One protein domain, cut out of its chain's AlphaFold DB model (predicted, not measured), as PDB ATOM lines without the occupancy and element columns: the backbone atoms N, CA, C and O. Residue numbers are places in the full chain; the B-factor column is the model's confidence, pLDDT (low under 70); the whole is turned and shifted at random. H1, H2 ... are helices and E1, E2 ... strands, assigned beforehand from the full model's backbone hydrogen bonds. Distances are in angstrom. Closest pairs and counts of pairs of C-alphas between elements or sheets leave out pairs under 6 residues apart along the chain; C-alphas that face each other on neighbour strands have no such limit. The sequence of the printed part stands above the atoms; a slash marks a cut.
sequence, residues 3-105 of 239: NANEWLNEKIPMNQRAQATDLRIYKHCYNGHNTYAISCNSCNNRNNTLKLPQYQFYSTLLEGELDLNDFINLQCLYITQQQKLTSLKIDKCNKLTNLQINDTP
ATOM      1  N   ASN A   3      -9.881  45.743 -91.261       95.31
ATOM      2  CA  ASN A   3     -10.474  46.448 -90.133       95.31
ATOM      3  C   ASN A   3     -10.249  45.644 -88.843       95.31
ATOM      4  O   ASN A   3     -10.528  44.443 -88.791       95.31
ATOM      5  N   ALA A   4      -9.719  46.302 -87.812       93.56
ATOM      6  CA  ALA A   4      -9.272  45.614 -86.612       93.56
ATOM      7  C   ALA A   4     -10.418  44.944 -85.838       93.56
ATOM      8  O   ALA A   4     -10.266  43.800 -85.412       93.56
ATOM      9  N   ASN A   5     -11.576  45.599 -85.726       93.69
ATOM     10  CA  ASN A   5     -12.750  45.048 -85.046       93.69
ATOM     11  C   ASN A   5     -13.413  43.909 -85.831       93.69
ATOM     12  O   ASN A   5     -13.775  42.893 -85.237       93.69
ATOM     13  N   GLU A   6     -13.542  44.032 -87.155       94.81
ATOM     14  CA  GLU A   6     -14.064  42.940 -87.996       94.81
ATOM     15  C   GLU A   6     -13.178  41.696 -87.892       94.81
ATOM     16  O   GLU A   6     -13.670  40.594 -87.644       94.81
ATOM     17  N   TRP A   7     -11.861  41.886 -87.989       94.12
ATOM     18  CA  TRP A   7     -10.895  40.806 -87.827       94.12
ATOM     19  C   TRP A   7     -10.972  40.176 -86.432       94.12
ATOM     20  O   TRP A   7     -10.967  38.952 -86.301       94.12
ATOM     21  N   LEU A   8     -11.092  40.989 -85.380       93.56
ATOM     22  CA  LEU A   8     -11.222  40.507 -84.007       93.56
ATOM     23  C   LEU A   8     -12.499  39.672 -83.817       93.56
ATOM     24  O   LEU A   8     -12.464  38.651 -83.130       93.56
ATOM     25  N   ASN A   9     -13.617  40.082 -84.427       92.00
ATOM     26  CA  ASN A   9     -14.888  39.345 -84.415       92.00
ATOM     27  C   ASN A   9     -14.776  38.001 -85.143       92.00
ATOM     28  O   ASN A   9     -15.320  37.005 -84.670       92.00
ATOM     29  N   GLU A  10     -14.041  37.958 -86.254       92.25
ATOM     30  CA  GLU A  10     -13.804  36.730 -87.014       92.25
ATOM     31  C   GLU A  10     -12.883  35.753 -86.263       92.25
ATOM     32  O   GLU A  10     -13.099  34.541 -86.288       92.25
ATOM     33  N   LYS A  11     -11.830  36.261 -85.607       90.00
ATOM     34  CA  LYS A  11     -10.795  35.415 -84.993       90.00
ATOM     35  C   LYS A  11     -11.097  34.990 -83.564       90.00
ATOM     36  O   LYS A  11     -10.671  33.901 -83.177       90.00
ATOM     37  N   ILE A  12     -11.784  35.823 -82.785       90.94
ATOM     38  CA  ILE A  12     -12.109  35.544 -81.383       90.94
ATOM     39  C   ILE A  12     -13.607  35.776 -81.159       90.94
ATOM     40  O   ILE A  12     -14.033  36.929 -80.995       90.94
ATOM     41  N   PRO A  13     -14.404  34.691 -81.101       91.31
ATOM     42  CA  PRO A  13     -15.821  34.766 -80.778       91.31
ATOM     43  C   PRO A  13     -16.064  35.517 -79.466       91.31
ATOM     44  O   PRO A  13     -15.330  35.345 -78.491       91.31
ATOM     45  N   MET A  14     -17.121  36.331 -79.427       92.19
ATOM     46  CA  MET A  14     -17.400  37.242 -78.310       92.19
ATOM     47  C   MET A  14     -17.479  36.527 -76.950       92.19
ATOM     48  O   MET A  14     -16.956  37.022 -75.956       92.19
ATOM     49  N   ASN A  15     -18.034  35.312 -76.916       91.25
ATOM     50  CA  ASN A  15     -18.145  34.488 -75.708       91.25
ATOM     51  C   ASN A  15     -16.803  33.956 -75.163       91.25
ATOM     52  O   ASN A  15     -16.766  33.462 -74.038       91.25
ATOM     53  N   GLN A  16     -15.710  34.043 -75.929       90.06
ATOM     54  CA  GLN A  16     -14.372  33.630 -75.491       90.06
ATOM     55  C   GLN A  16     -13.507  34.804 -75.010       90.06
ATOM     56  O   GLN A  16     -12.567  34.601 -74.241       90.06
ATOM     57  N   ARG A  17     -13.833  36.039 -75.412       93.75
ATOM     58  CA  ARG A  17     -13.021  37.240 -75.133       93.75
ATOM     59  C   ARG A  17     -12.826  37.496 -73.651       93.75
ATOM     60  O   ARG A  17     -11.708  37.744 -73.214       93.75
ATOM     61  N   ALA A  18     -13.890  37.336 -72.869       92.50
ATOM     62  CA  ALA A  18     -13.837  37.530 -71.428       92.50
ATOM     63  C   ALA A  18     -12.878  36.553 -70.731       92.50
ATOM     64  O   ALA A  18     -12.426  36.844 -69.634       92.50
ATOM     65  N   GLN A  19     -12.560  35.402 -71.329       91.12
ATOM     66  CA  GLN A  19     -11.639  34.430 -70.735       91.12
ATOM     67  C   GLN A  19     -10.180  34.725 -71.095       91.12
ATOM     68  O   GLN A  19      -9.282  34.249 -70.403       91.12
ATOM     69  N   ALA A  20      -9.943  35.465 -72.181       91.81
ATOM     70  CA  ALA A  20      -8.620  35.707 -72.733       91.81
ATOM     71  C   ALA A  20      -7.734  36.467 -71.740       91.81
ATOM     72  O   ALA A  20      -8.130  37.511 -71.222       91.81
ATOM     73  N   THR A  21      -6.521  35.964 -71.508       92.38
ATOM     74  CA  THR A  21      -5.554  36.609 -70.602       92.38
ATOM     75  C   THR A  21      -4.333  37.163 -71.326       92.38
ATOM     76  O   THR A  21      -3.667  38.050 -70.800       92.38
ATOM     77  N   ASP A  22      -4.044  36.685 -72.535       92.06
ATOM     78  CA  ASP A  22      -2.918  37.145 -73.352       92.06
ATOM     79  C   ASP A  22      -3.374  37.299 -74.809       92.06
ATOM     80  O   ASP A  22      -3.958  36.372 -75.380       92.06
ATOM     81  N   LEU A  23      -3.137  38.473 -75.396       92.25
ATOM     82  CA  LEU A  23      -3.395  38.758 -76.803       92.25
ATOM     83  C   LEU A  23      -2.134  39.324 -77.450       92.25
ATOM     84  O   LEU A  23      -1.639  40.391 -77.076       92.25
ATOM     85  N   ARG A  24      -1.644  38.633 -78.479       90.38
ATOM     86  CA  ARG A  24      -0.450  39.031 -79.221       90.38
ATOM     87  C   ARG A  24      -0.721  39.095 -80.710       90.38
ATOM     88  O   ARG A  24      -1.115  38.107 -81.326       90.38
ATOM     89  N   ILE A  25      -0.465  40.256 -81.294       89.44
ATOM     90  CA  ILE A  25      -0.695  40.551 -82.703       89.44
ATOM     91  C   ILE A  25       0.641  40.959 -83.327       89.44
ATOM     92  O   ILE A  25       1.214  42.013 -83.032       89.44
ATOM     93  N   TYR A  26       1.145  40.093 -84.201       84.38
ATOM     94  CA  TYR A  26       2.415  40.251 -84.896       84.38
ATOM     95  C   TYR A  26       2.198  40.389 -86.403       84.38
ATOM     96  O   TYR A  26       1.385  39.687 -87.003       84.38
ATOM     97  N   LYS A  27       2.988  41.246 -87.057       79.31
ATOM     98  CA  LYS A  27       3.004  41.335 -88.527       79.31
ATOM     99  C   LYS A  27       3.745  40.161 -89.172       79.31
ATOM    100  O   LYS A  27       3.358  39.722 -90.245       79.31
ATOM    101  N   HIS A  28       4.777  39.622 -88.527       76.44
ATOM    102  CA  HIS A  28       5.557  38.504 -89.058       76.44
ATOM    103  C   HIS A  28       5.756  37.433 -87.991       76.44
ATOM    104  O   HIS A  28       5.844  37.724 -86.799       76.44
ATOM    105  N   CYS A  29       5.825  36.185 -88.433       79.31
ATOM    106  CA  CYS A  29       6.231  35.070 -87.585       79.31
ATOM    107  C   CYS A  29       7.718  35.222 -87.204       79.31
ATOM    108  O   CYS A  29       8.470  35.821 -87.970       79.31
ATOM    109  N   TYR A  30       8.170  34.663 -86.072       72.38
ATOM    110  CA  TYR A  30       9.577  34.787 -85.620       72.38
ATOM    111  C   TYR A  30      10.596  34.332 -86.684       72.38
ATOM    112  O   TYR A  30      11.685  34.882 -86.786       72.38
ATOM    113  N   ASN A  31      10.196  33.394 -87.545       79.19
ATOM    114  CA  ASN A  31      10.997  32.896 -88.668       79.19
ATOM    115  C   ASN A  31      10.867  33.750 -89.951       79.19
ATOM    116  O   ASN A  31      11.159  33.272 -91.039       79.19
ATOM    117  N   GLY A  32      10.375  34.989 -89.855       77.00
ATOM    118  CA  GLY A  32      10.262  35.924 -90.981       77.00
ATOM    119  C   GLY A  32       9.101  35.657 -91.944       77.00
ATOM    120  O   GLY A  32       9.043  36.258 -93.013       77.00
ATOM    121  N   HIS A  33       8.160  34.771 -91.601       76.62
ATOM    122  CA  HIS A  33       7.034  34.485 -92.492       76.62
ATOM    123  C   HIS A  33       6.050  35.659 -92.566       76.62
ATOM    124  O   HIS A  33       5.564  36.160 -91.545       76.62
ATOM    125  N   ASN A  34       5.735  36.055 -93.800       69.06
ATOM    126  CA  ASN A  34       4.760  37.098 -94.127       69.06
ATOM    127  C   ASN A  34       3.331  36.560 -94.244       69.06
ATOM    128  O   ASN A  34       2.389  37.344 -94.240       69.06
ATOM    129  N   THR A  35       3.176  35.242 -94.332       68.94
ATOM    130  CA  THR A  35       1.901  34.526 -94.347       68.94
ATOM    131  C   THR A  35       1.964  33.356 -93.368       68.94
ATOM    132  O   THR A  35       3.044  32.887 -93.000       68.94
ATOM    133  N   TYR A  36       0.802  32.883 -92.919       66.19
ATOM    134  CA  TYR A  36       0.719  31.706 -92.060       66.19
ATOM    135  C   TYR A  36       1.314  30.478 -92.768       66.19
ATOM    136  O   TYR A  36       0.867  30.106 -93.852       66.19
ATOM    137  N   ALA A  37       2.300  29.840 -92.138       72.00
ATOM    138  CA  ALA A  37       2.949  28.634 -92.642       72.00
ATOM    139  C   ALA A  37       2.680  27.461 -91.690       72.00
ATOM    140  O   ALA A  37       3.166  27.461 -90.559       72.00
ATOM    141  N   ILE A  38       1.932  26.453 -92.157       73.50
ATOM    142  CA  ILE A  38       1.570  25.251 -91.374       73.50
ATOM    143  C   ILE A  38       2.818  24.499 -90.886       73.50
ATOM    144  O   ILE A  38       2.833  23.956 -89.785       73.50
ATOM    145  N   SER A  39       3.880  24.497 -91.693       77.06
ATOM    146  CA  SER A  39       5.163  23.857 -91.387       77.06
ATOM    147  C   SER A  39       6.015  24.621 -90.372       77.06
ATOM    148  O   SER A  39       7.036  24.112 -89.918       77.06
ATOM    149  N   CYS A  40       5.636  25.849 -90.011       77.00
ATOM    150  CA  CYS A  40       6.389  26.641 -89.057       77.00
ATOM    151  C   CYS A  40       5.875  26.400 -87.641       77.00
ATOM    152  O   CYS A  40       4.777  26.845 -87.307       77.00
ATOM    153  N   ASN A  41       6.706  25.808 -86.782       71.94
ATOM    154  CA  ASN A  41       6.378  25.597 -85.369       71.94
ATOM    155  C   ASN A  41       5.946  26.893 -84.671       71.94
ATOM    156  O   ASN A  41       4.985  26.876 -83.915       71.94
ATOM    157  N   SER A  42       6.586  28.026 -84.978       69.56
ATOM    158  CA  SER A  42       6.224  29.322 -84.393       69.56
ATOM    159  C   SER A  42       4.869  29.835 -84.883       69.56
ATOM    160  O   SER A  42       4.148  30.451 -84.114       69.56
ATOM    161  N   CYS A  43       4.491  29.576 -86.141       67.81
ATOM    162  CA  CYS A  43       3.206  30.049 -86.663       67.81
ATOM    163  C   CYS A  43       2.061  29.085 -86.300       67.81
ATOM    164  O   CYS A  43       0.934  29.521 -86.095       67.81
ATOM    165  N   ASN A  44       2.357  27.785 -86.195       66.19
ATOM    166  CA  ASN A  44       1.418  26.706 -85.888       66.19
ATOM    167  C   ASN A  44       1.318  26.407 -84.380       66.19
ATOM    168  O   ASN A  44       0.693  25.428 -83.976       66.19
ATOM    169  N   ASN A  45       1.901  27.251 -83.519       60.81
ATOM    170  CA  ASN A  45       1.895  27.065 -82.066       60.81
ATOM    171  C   ASN A  45       0.529  27.382 -81.425       60.81
ATOM    172  O   ASN A  45       0.455  27.946 -80.339       60.81
ATOM    173  N   ARG A  46      -0.572  27.025 -82.098       55.59
ATOM    174  CA  ARG A  46      -1.948  27.287 -81.664       55.59
ATOM    175  C   ARG A  46      -2.328  26.601 -80.349       55.59
ATOM    176  O   ARG A  46      -3.382  26.931 -79.834       55.59
ATOM    177  N   ASN A  47      -1.524  25.676 -79.808       49.09
ATOM    178  CA  ASN A  47      -1.974  24.793 -78.722       49.09
ATOM    179  C   ASN A  47      -0.945  24.436 -77.630       49.09
ATOM    180  O   ASN A  47      -1.245  23.582 -76.799       49.09
ATOM    181  N   ASN A  48       0.238  25.051 -77.566       44.53
ATOM    182  CA  ASN A  48       1.203  24.721 -76.506       44.53
ATOM    183  C   ASN A  48       1.218  25.784 -75.403       44.53
ATOM    184  O   ASN A  48       2.031  26.702 -75.440       44.53
ATOM    185  N   THR A  49       0.313  25.649 -74.422       47.28
ATOM    186  CA  THR A  49       0.633  25.609 -72.971       47.28
ATOM    187  C   THR A  49      -0.623  25.730 -72.087       47.28
ATOM    188  O   THR A  49      -1.134  26.803 -71.813       47.28
ATOM    189  N   LEU A  50      -1.116  24.579 -71.631       50.25
ATOM    190  CA  LEU A  50      -1.562  24.202 -70.275       50.25
ATOM    191  C   LEU A  50      -2.193  25.165 -69.234       50.25
ATOM    192  O   LEU A  50      -2.535  24.636 -68.179       50.25
ATOM    193  N   LYS A  51      -2.423  26.471 -69.427       58.31
ATOM    194  CA  LYS A  51      -3.287  27.279 -68.530       58.31
ATOM    195  C   LYS A  51      -3.615  28.658 -69.134       58.31
ATOM    196  O   LYS A  51      -2.728  29.493 -69.273       58.31
ATOM    197  N   LEU A  52      -4.921  28.877 -69.355       60.31
ATOM    198  CA  LEU A  52      -5.627  30.100 -69.801       60.31
ATOM    199  C   LEU A  52      -5.630  30.361 -71.323       60.31
ATOM    200  O   LEU A  52      -4.670  30.000 -72.002       60.31
ATOM    201  N   PRO A  53      -6.708  30.947 -71.890       72.75
ATOM    202  CA  PRO A  53      -6.782  31.203 -73.321       72.75
ATOM    203  C   PRO A  53      -5.847  32.354 -73.698       72.75
ATOM    204  O   PRO A  53      -6.036  33.508 -73.306       72.75
ATOM    205  N   GLN A  54      -4.824  31.997 -74.468       81.56
ATOM    206  CA  GLN A  54      -3.838  32.903 -75.036       81.56
ATOM    207  C   GLN A  54      -4.038  32.934 -76.548       81.56
ATOM    208  O   GLN A  54      -4.111  31.888 -77.197       81.56
ATOM    209  N   TYR A  55      -4.127  34.131 -77.114       85.31
ATOM    210  CA  TYR A  55      -4.336  34.325 -78.538       85.31
ATOM    211  C   TYR A  55      -3.101  34.950 -79.163       85.31
ATOM    212  O   TYR A  55      -2.724  36.073 -78.839       85.31
ATOM    213  N   GLN A  56      -2.488  34.230 -80.096       85.12
ATOM    214  CA  GLN A  56      -1.337  34.712 -80.841       85.12
ATOM    215  C   GLN A  56      -1.626  34.674 -82.335       85.12
ATOM    216  O   GLN A  56      -1.935  33.627 -82.907       85.12
ATOM    217  N   PHE A  57      -1.504  35.834 -82.971       84.81
ATOM    218  CA  PHE A  57      -1.752  36.005 -84.390       84.81
ATOM    219  C   PHE A  57      -0.538  36.592 -85.087       84.81
ATOM    220  O   PHE A  57       0.146  37.470 -84.564       84.81
ATOM    221  N   TYR A  58      -0.308  36.106 -86.300       82.50
ATOM    222  CA  TYR A  58       0.774  36.541 -87.169       82.50
ATOM    223  C   TYR A  58       0.204  37.049 -88.493       82.50
ATOM    224  O   TYR A  58      -0.926  36.716 -88.862       82.50
ATOM    225  N   SER A  59       1.012  37.802 -89.239       76.31
ATOM    226  CA  SER A  59       0.752  38.093 -90.654       76.31
ATOM    227  C   SER A  59      -0.523  38.883 -90.923       76.31
ATOM    228  O   SER A  59      -1.077  38.801 -92.016       76.31
ATOM    229  N   THR A  60      -0.981  39.678 -89.951       80.00
ATOM    230  CA  THR A  60      -2.142  40.554 -90.132       80.00
ATOM    231  C   THR A  60      -1.746  42.012 -89.922       80.00
ATOM    232  O   THR A  60      -1.151  42.368 -88.904       80.00
ATOM    233  N   LEU A  61      -2.076  42.846 -90.911       87.69
ATOM    234  CA  LEU A  61      -1.944  44.296 -90.835       87.69
ATOM    235  C   LEU A  61      -3.332  44.901 -90.606       87.69
ATOM    236  O   LEU A  61      -4.152  44.945 -91.529       87.69
ATOM    237  N   LEU A  62      -3.571  45.315 -89.369       90.44
ATOM    238  CA  LEU A  62      -4.810  45.892 -88.878       90.44
ATOM    239  C   LEU A  62      -4.857  47.398 -89.130       90.44
ATOM    240  O   LEU A  62      -3.837  48.096 -89.100       90.44
ATOM    241  N   GLU A  63      -6.067  47.893 -89.354       92.19
ATOM    242  CA  GLU A  63      -6.365  49.314 -89.479       92.19
ATOM    243  C   GLU A  63      -7.645  49.703 -88.741       92.19
ATOM    244  O   GLU A  63      -8.485  48.856 -88.431       92.19
ATOM    245  N   GLY A  64      -7.797  51.002 -88.486       91.94
ATOM    246  CA  GLY A  64      -8.981  51.545 -87.825       91.94
ATOM    247  C   GLY A  64      -8.955  51.370 -86.307       91.94
ATOM    248  O   GLY A  64      -7.897  51.407 -85.680       91.94
ATOM    249  N   GLU A  65     -10.132  51.236 -85.702       92.81
ATOM    250  CA  GLU A  65     -10.272  51.068 -84.256       92.81
ATOM    251  C   GLU A  65     -10.147  49.598 -83.852       92.81
ATOM    252  O   GLU A  65     -10.829  48.747 -84.421       92.81
ATOM    253  N   LEU A  66      -9.318  49.329 -82.841       92.81
ATOM    254  CA  LEU A  66      -9.261  48.049 -82.140       92.81
ATOM    255  C   LEU A  66      -9.900  48.204 -80.751       92.81
ATOM    256  O   LEU A  66      -9.327  48.855 -79.876       92.81
ATOM    257  N   ASP A  67     -11.082  47.623 -80.560       94.56
ATOM    258  CA  ASP A  67     -11.820  47.634 -79.296       94.56
ATOM    259  C   ASP A  67     -11.652  46.308 -78.551       94.56
ATOM    260  O   ASP A  67     -12.103  45.252 -78.997       94.56
ATOM    261  N   LEU A  68     -10.972  46.368 -77.407       95.12
ATOM    262  CA  LEU A  68     -10.685  45.223 -76.549       95.12
ATOM    263  C   LEU A  68     -11.487  45.268 -75.241       95.12
ATOM    264  O   LEU A  68     -11.186  44.516 -74.319       95.12
ATOM    265  N   ASN A  69     -12.528  46.098 -75.134       94.06
ATOM    266  CA  ASN A  69     -13.296  46.243 -73.893       94.06
ATOM    267  C   ASN A  69     -14.032  44.967 -73.440       94.06
ATOM    268  O   ASN A  69     -14.363  44.835 -72.263       94.06
ATOM    269  N   ASP A  70     -14.252  44.003 -74.336       95.50
ATOM    270  CA  ASP A  70     -14.808  42.690 -73.981       95.50
ATOM    271  C   ASP A  70     -13.769  41.741 -73.342       95.50
ATOM    272  O   ASP A  70     -14.118  40.667 -72.846       95.50
ATOM    273  N   PHE A  71     -12.482  42.109 -73.346       95.38
ATOM    274  CA  PHE A  71     -11.373  41.308 -72.824       95.38
ATOM    275  C   PHE A  71     -11.085  41.655 -71.354       95.38
ATOM    276  O   PHE A  71      -9.969  42.001 -70.972       95.38
ATOM    277  N   ILE A  72     -12.102  41.543 -70.497       92.94
ATOM    278  CA  ILE A  72     -12.050  41.977 -69.085       92.94
ATOM    279  C   ILE A  72     -10.957  41.298 -68.239       92.94
ATOM    280  O   ILE A  72     -10.565  41.815 -67.193       92.94
ATOM    281  N   ASN A  73     -10.463  40.132 -68.671       93.44
ATOM    282  CA  ASN A  73      -9.404  39.384 -67.992       93.44
ATOM    283  C   ASN A  73      -8.027  39.501 -68.666       93.44
ATOM    284  O   ASN A  73      -7.101  38.799 -68.253       93.44
ATOM    285  N   LEU A  74      -7.874  40.380 -69.664       93.81
ATOM    286  CA  LEU A  74      -6.619  40.564 -70.388       93.81
ATOM    287  C   LEU A  74      -5.527  41.083 -69.454       93.81
ATOM    288  O   LEU A  74      -5.694  42.125 -68.831       93.81
ATOM    289  N   GLN A  75      -4.410  40.366 -69.378       92.31
ATOM    290  CA  GLN A  75      -3.239  40.719 -68.568       92.31
ATOM    291  C   GLN A  75      -2.074  41.207 -69.422       92.31
ATOM    292  O   GLN A  75      -1.311  42.080 -69.001       92.31
ATOM    293  N   CYS A  76      -1.966  40.659 -70.632       90.62
ATOM    294  CA  CYS A  76      -0.888  40.925 -71.567       90.62
ATOM    295  C   CYS A  76      -1.453  41.314 -72.934       90.62
ATOM    296  O   CYS A  76      -2.204  40.545 -73.537       90.62
ATOM    297  N   LEU A  77      -1.053  42.481 -73.437       93.06
ATOM    298  CA  LEU A  77      -1.343  42.939 -74.790       93.06
ATOM    299  C   LEU A  77      -0.041  43.301 -75.500       93.06
ATOM    300  O   LEU A  77       0.644  44.256 -75.130       93.06
ATOM    301  N   TYR A  78       0.261  42.557 -76.559       90.81
ATOM    302  CA  TYR A  78       1.420  42.789 -77.411       90.81
ATOM    303  C   TYR A  78       0.968  43.099 -78.833       90.81
ATOM    304  O   TYR A  78       0.524  42.211 -79.557       90.81
ATOM    305  N   ILE A  79       1.121  44.348 -79.258       89.81
ATOM    306  CA  ILE A  79       0.862  44.777 -80.632       89.81
ATOM    307  C   ILE A  79       2.192  45.226 -81.216       89.81
ATOM    308  O   ILE A  79       2.795  46.194 -80.764       89.81
ATOM    309  N   THR A  80       2.693  44.503 -82.211       84.62
ATOM    310  CA  THR A  80       4.004  44.821 -82.787       84.62
ATOM    311  C   THR A  80       3.905  45.319 -84.218       84.62
ATOM    312  O   THR A  80       3.086  44.836 -85.008       84.62
ATOM    313  N   GLN A  81       4.847  46.213 -84.538       69.88
ATOM    314  CA  GLN A  81       5.109  46.784 -85.857       69.88
ATOM    315  C   GLN A  81       3.985  47.715 -86.341       69.88
ATOM    316  O   GLN A  81       2.948  47.804 -85.699       69.88
ATOM    317  N   GLN A  82       4.213  48.417 -87.459       74.50
ATOM    318  CA  GLN A  82       3.404  49.509 -88.045       74.50
ATOM    319  C   GLN A  82       1.931  49.169 -88.366       74.50
ATOM    320  O   GLN A  82       1.491  49.275 -89.513       74.50
ATOM    321  N   GLN A  83       1.144  48.761 -87.373       83.19
ATOM    322  CA  GLN A  83      -0.305  48.683 -87.482       83.19
ATOM    323  C   GLN A  83      -0.833  50.094 -87.747       83.19
ATOM    324  O   GLN A  83      -0.375  51.064 -87.139       83.19
ATOM    325  N   LYS A  84      -1.805  50.231 -88.649       87.62
ATOM    326  CA  LYS A  84      -2.426  51.533 -88.945       87.62
ATOM    327  C   LYS A  84      -3.688  51.725 -88.119       87.62
ATOM    328  O   LYS A  84      -4.737  52.118 -88.632       87.62
ATOM    329  N   LEU A  85      -3.592  51.380 -86.841       87.88
ATOM    330  CA  LEU A  85      -4.674  51.622 -85.908       87.88
ATOM    331  C   LEU A  85      -4.860  53.139 -85.764       87.88
ATOM    332  O   LEU A  85      -3.900  53.907 -85.783       87.88
ATOM    333  N   THR A  86      -6.103  53.580 -85.657       87.19
ATOM    334  CA  THR A  86      -6.454  54.980 -85.379       87.19
ATOM    335  C   THR A  86      -6.874  55.167 -83.926       87.19
ATOM    336  O   THR A  86      -6.845  56.283 -83.413       87.19
ATOM    337  N   SER A  87      -7.258  54.078 -83.254       85.94
ATOM    338  CA  SER A  87      -7.749  54.058 -81.880       85.94
ATOM    339  C   SER A  87      -7.537  52.666 -81.281       85.94
ATOM    340  O   SER A  87      -7.669  51.660 -81.981       85.94
ATOM    341  N   LEU A  88      -7.225  52.616 -79.989       90.50
ATOM    342  CA  LEU A  88      -7.164  51.402 -79.183       90.50
ATOM    343  C   LEU A  88      -8.016  51.648 -77.941       90.50
ATOM    344  O   LEU A  88      -7.712  52.560 -77.173       90.50
ATOM    345  N   LYS A  89      -9.074  50.857 -77.758       92.50
ATOM    346  CA  LYS A  89      -9.930  50.927 -76.571       92.50
ATOM    347  C   LYS A  89      -9.627  49.749 -75.659       92.50
ATOM    348  O   LYS A  89      -9.833  48.597 -76.035       92.50
ATOM    349  N   ILE A  90      -9.112  50.056 -74.478       91.62
ATOM    350  CA  ILE A  90      -8.734  49.089 -73.437       91.62
ATOM    351  C   ILE A  90      -9.291  49.508 -72.069       91.62
ATOM    352  O   ILE A  90      -8.820  49.038 -71.039       91.62
ATOM    353  N   ASP A  91     -10.299  50.385 -72.054       86.94
ATOM    354  CA  ASP A  91     -10.853  51.016 -70.851       86.94
ATOM    355  C   ASP A  91     -11.377  49.995 -69.830       86.94
ATOM    356  O   ASP A  91     -11.306  50.229 -68.628       86.94
ATOM    357  N   LYS A  92     -11.878  48.845 -70.300       88.69
ATOM    358  CA  LYS A  92     -12.381  47.747 -69.454       88.69
ATOM    359  C   LYS A  92     -11.367  46.624 -69.207       88.69
ATOM    360  O   LYS A  92     -11.696  45.631 -68.558       88.69
ATOM    361  N   CYS A  93     -10.133  46.743 -69.704       88.88
ATOM    362  CA  CYS A  93      -9.071  45.752 -69.500       88.88
ATOM    363  C   CYS A  93      -8.377  45.950 -68.137       88.88
ATOM    364  O   CYS A  93      -7.167  46.145 -68.066       88.88
ATOM    365  N   ASN A  94      -9.131  45.896 -67.034       83.88
ATOM    366  CA  ASN A  94      -8.649  46.273 -65.693       83.88
ATOM    367  C   ASN A  94      -7.499  45.400 -65.158       83.88
ATOM    368  O   ASN A  94      -6.810  45.795 -64.220       83.88
ATOM    369  N   LYS A  95      -7.291  44.212 -65.738       88.75
ATOM    370  CA  LYS A  95      -6.205  43.291 -65.366       88.75
ATOM    371  C   LYS A  95      -4.937  43.477 -66.202       88.75
ATOM    372  O   LYS A  95      -3.985  42.730 -65.990       88.75
ATOM    373  N   LEU A  96      -4.913  44.435 -67.132       88.62
ATOM    374  CA  LEU A  96      -3.810  44.621 -68.070       88.62
ATOM    375  C   LEU A  96      -2.574  45.150 -67.341       88.62
ATOM    376  O   LEU A  96      -2.480  46.327 -67.007       88.62
ATOM    377  N   THR A  97      -1.611  44.265 -67.110       86.88
ATOM    378  CA  THR A  97      -0.337  44.583 -66.449       86.88
ATOM    379  C   THR A  97       0.807  44.793 -67.430       86.88
ATOM    380  O   THR A  97       1.788  45.449 -67.097       86.88
ATOM    381  N   ASN A  98       0.710  44.220 -68.633       86.12
ATOM    382  CA  ASN A  98       1.767  44.292 -69.631       86.12
ATOM    383  C   ASN A  98       1.202  44.789 -70.958       86.12
ATOM    384  O   ASN A  98       0.490  44.062 -71.652       86.12
ATOM    385  N   LEU A  99       1.515  46.039 -71.291       90.00
ATOM    386  CA  LEU A  99       1.140  46.663 -72.550       90.00
ATOM    387  C   LEU A  99       2.406  46.993 -73.331       90.00
ATOM    388  O   LEU A  99       3.188  47.851 -72.927       90.00
ATOM    389  N   GLN A 100       2.574  46.350 -74.481       88.75
ATOM    390  CA  GLN A 100       3.643  46.676 -75.409       88.75
ATOM    391  C   GLN A 100       3.063  46.955 -76.790       88.75
ATOM    392  O   GLN A 100       2.499  46.074 -77.439       88.75
ATOM    393  N   ILE A 101       3.252  48.190 -77.247       86.94
ATOM    394  CA  ILE A 101       2.877  48.632 -78.585       86.94
ATOM    395  C   ILE A 101       4.133  49.164 -79.272       86.94
ATOM    396  O   ILE A 101       4.639  50.222 -78.903       86.94
ATOM    397  N   ASN A 102       4.646  48.436 -80.263       82.56
ATOM    398  CA  ASN A 102       5.838  48.844 -81.013       82.56
ATOM    399  C   ASN A 102       5.437  49.465 -82.360       82.56
ATOM    400  O   ASN A 102       4.537  48.959 -83.030       82.56
ATOM    401  N   ASP A 103       6.137  50.525 -82.775       72.19
ATOM    402  CA  ASP A 103       6.046  51.170 -84.102       72.19
ATOM    403  C   ASP A 103       4.641  51.612 -84.551       72.19
ATOM    404  O   ASP A 103       4.386  51.785 -85.743       72.19
ATOM    405  N   THR A 104       3.717  51.805 -83.611       62.44
ATOM    406  CA  THR A 104       2.374  52.338 -83.880       62.44
ATOM    407  C   THR A 104       2.385  53.857 -83.648       62.44
ATOM    408  O   THR A 104       3.050  54.305 -82.710       62.44
ATOM    409  N   PRO A 105       1.707  54.682 -84.471       60.81
ATOM    410  CA  PRO A 105       1.695  56.131 -84.280       60.81
ATOM    411  C   PRO A 105       1.256  56.521 -82.859       60.81
ATOM    412  O   PRO A 105       0.241  56.052 -82.343       60.81
TER     413      PRO A 105
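This is residues 3 to 105 of the 239 residues of an uncharacterized protein of Gigaspora rosea (UniProt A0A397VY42). With little regular structure, the chain winds in stacked turns: parallel strands E2 E1 E4 E6 form one wall, the parallel pair E3 E5 another, and H1 packs on E3. A long loop, residues 26 to 53, reaches past E2. The 103 printed residues run H1 H2 E1 E2 E3 E4 E5 E6, class mixed, 40 in named elements. The whole is compact, radius of gyration of the C-alphas 13.2 A, spans 37 by 34 by 24 A.

Find C-alpha 4 at (-9.272, 45.614, -86.612); H1 runs to residue 11, 10.4 A. Then come H2, residues 14 to 17; E1, 22 to 25; E2, 54 to 57; E3, 62 to 67, 12.0 A; E4, 76 to 79; E5, 84 to 89, 14.5 A; and E6, 98 to 101, ending at (2.877, 48.632, -78.585).

Within hydrogen-bond range, find N 55 and O 22, 2.8 A, between E2 and E1; N 23 and O 76, 2.9 A, E1 and E4; N 77 and O 98, 2.8 A, E4 and E6; N 86 and O 64, 2.8 A, E3 and E5. H1 and E3 come closest at the C-alphas of Ala 4 and Leu 62, 5.0 A. H1 and H2 meet only through their link. In H1 every O i to N i+4 pair is within range; H2 is too short for one.

The printed part has no cut. E1 to E2 is a long link. Look for pLDDT under 70 at residues 34 to 36, 42 to 52, 81 and 104 to 105.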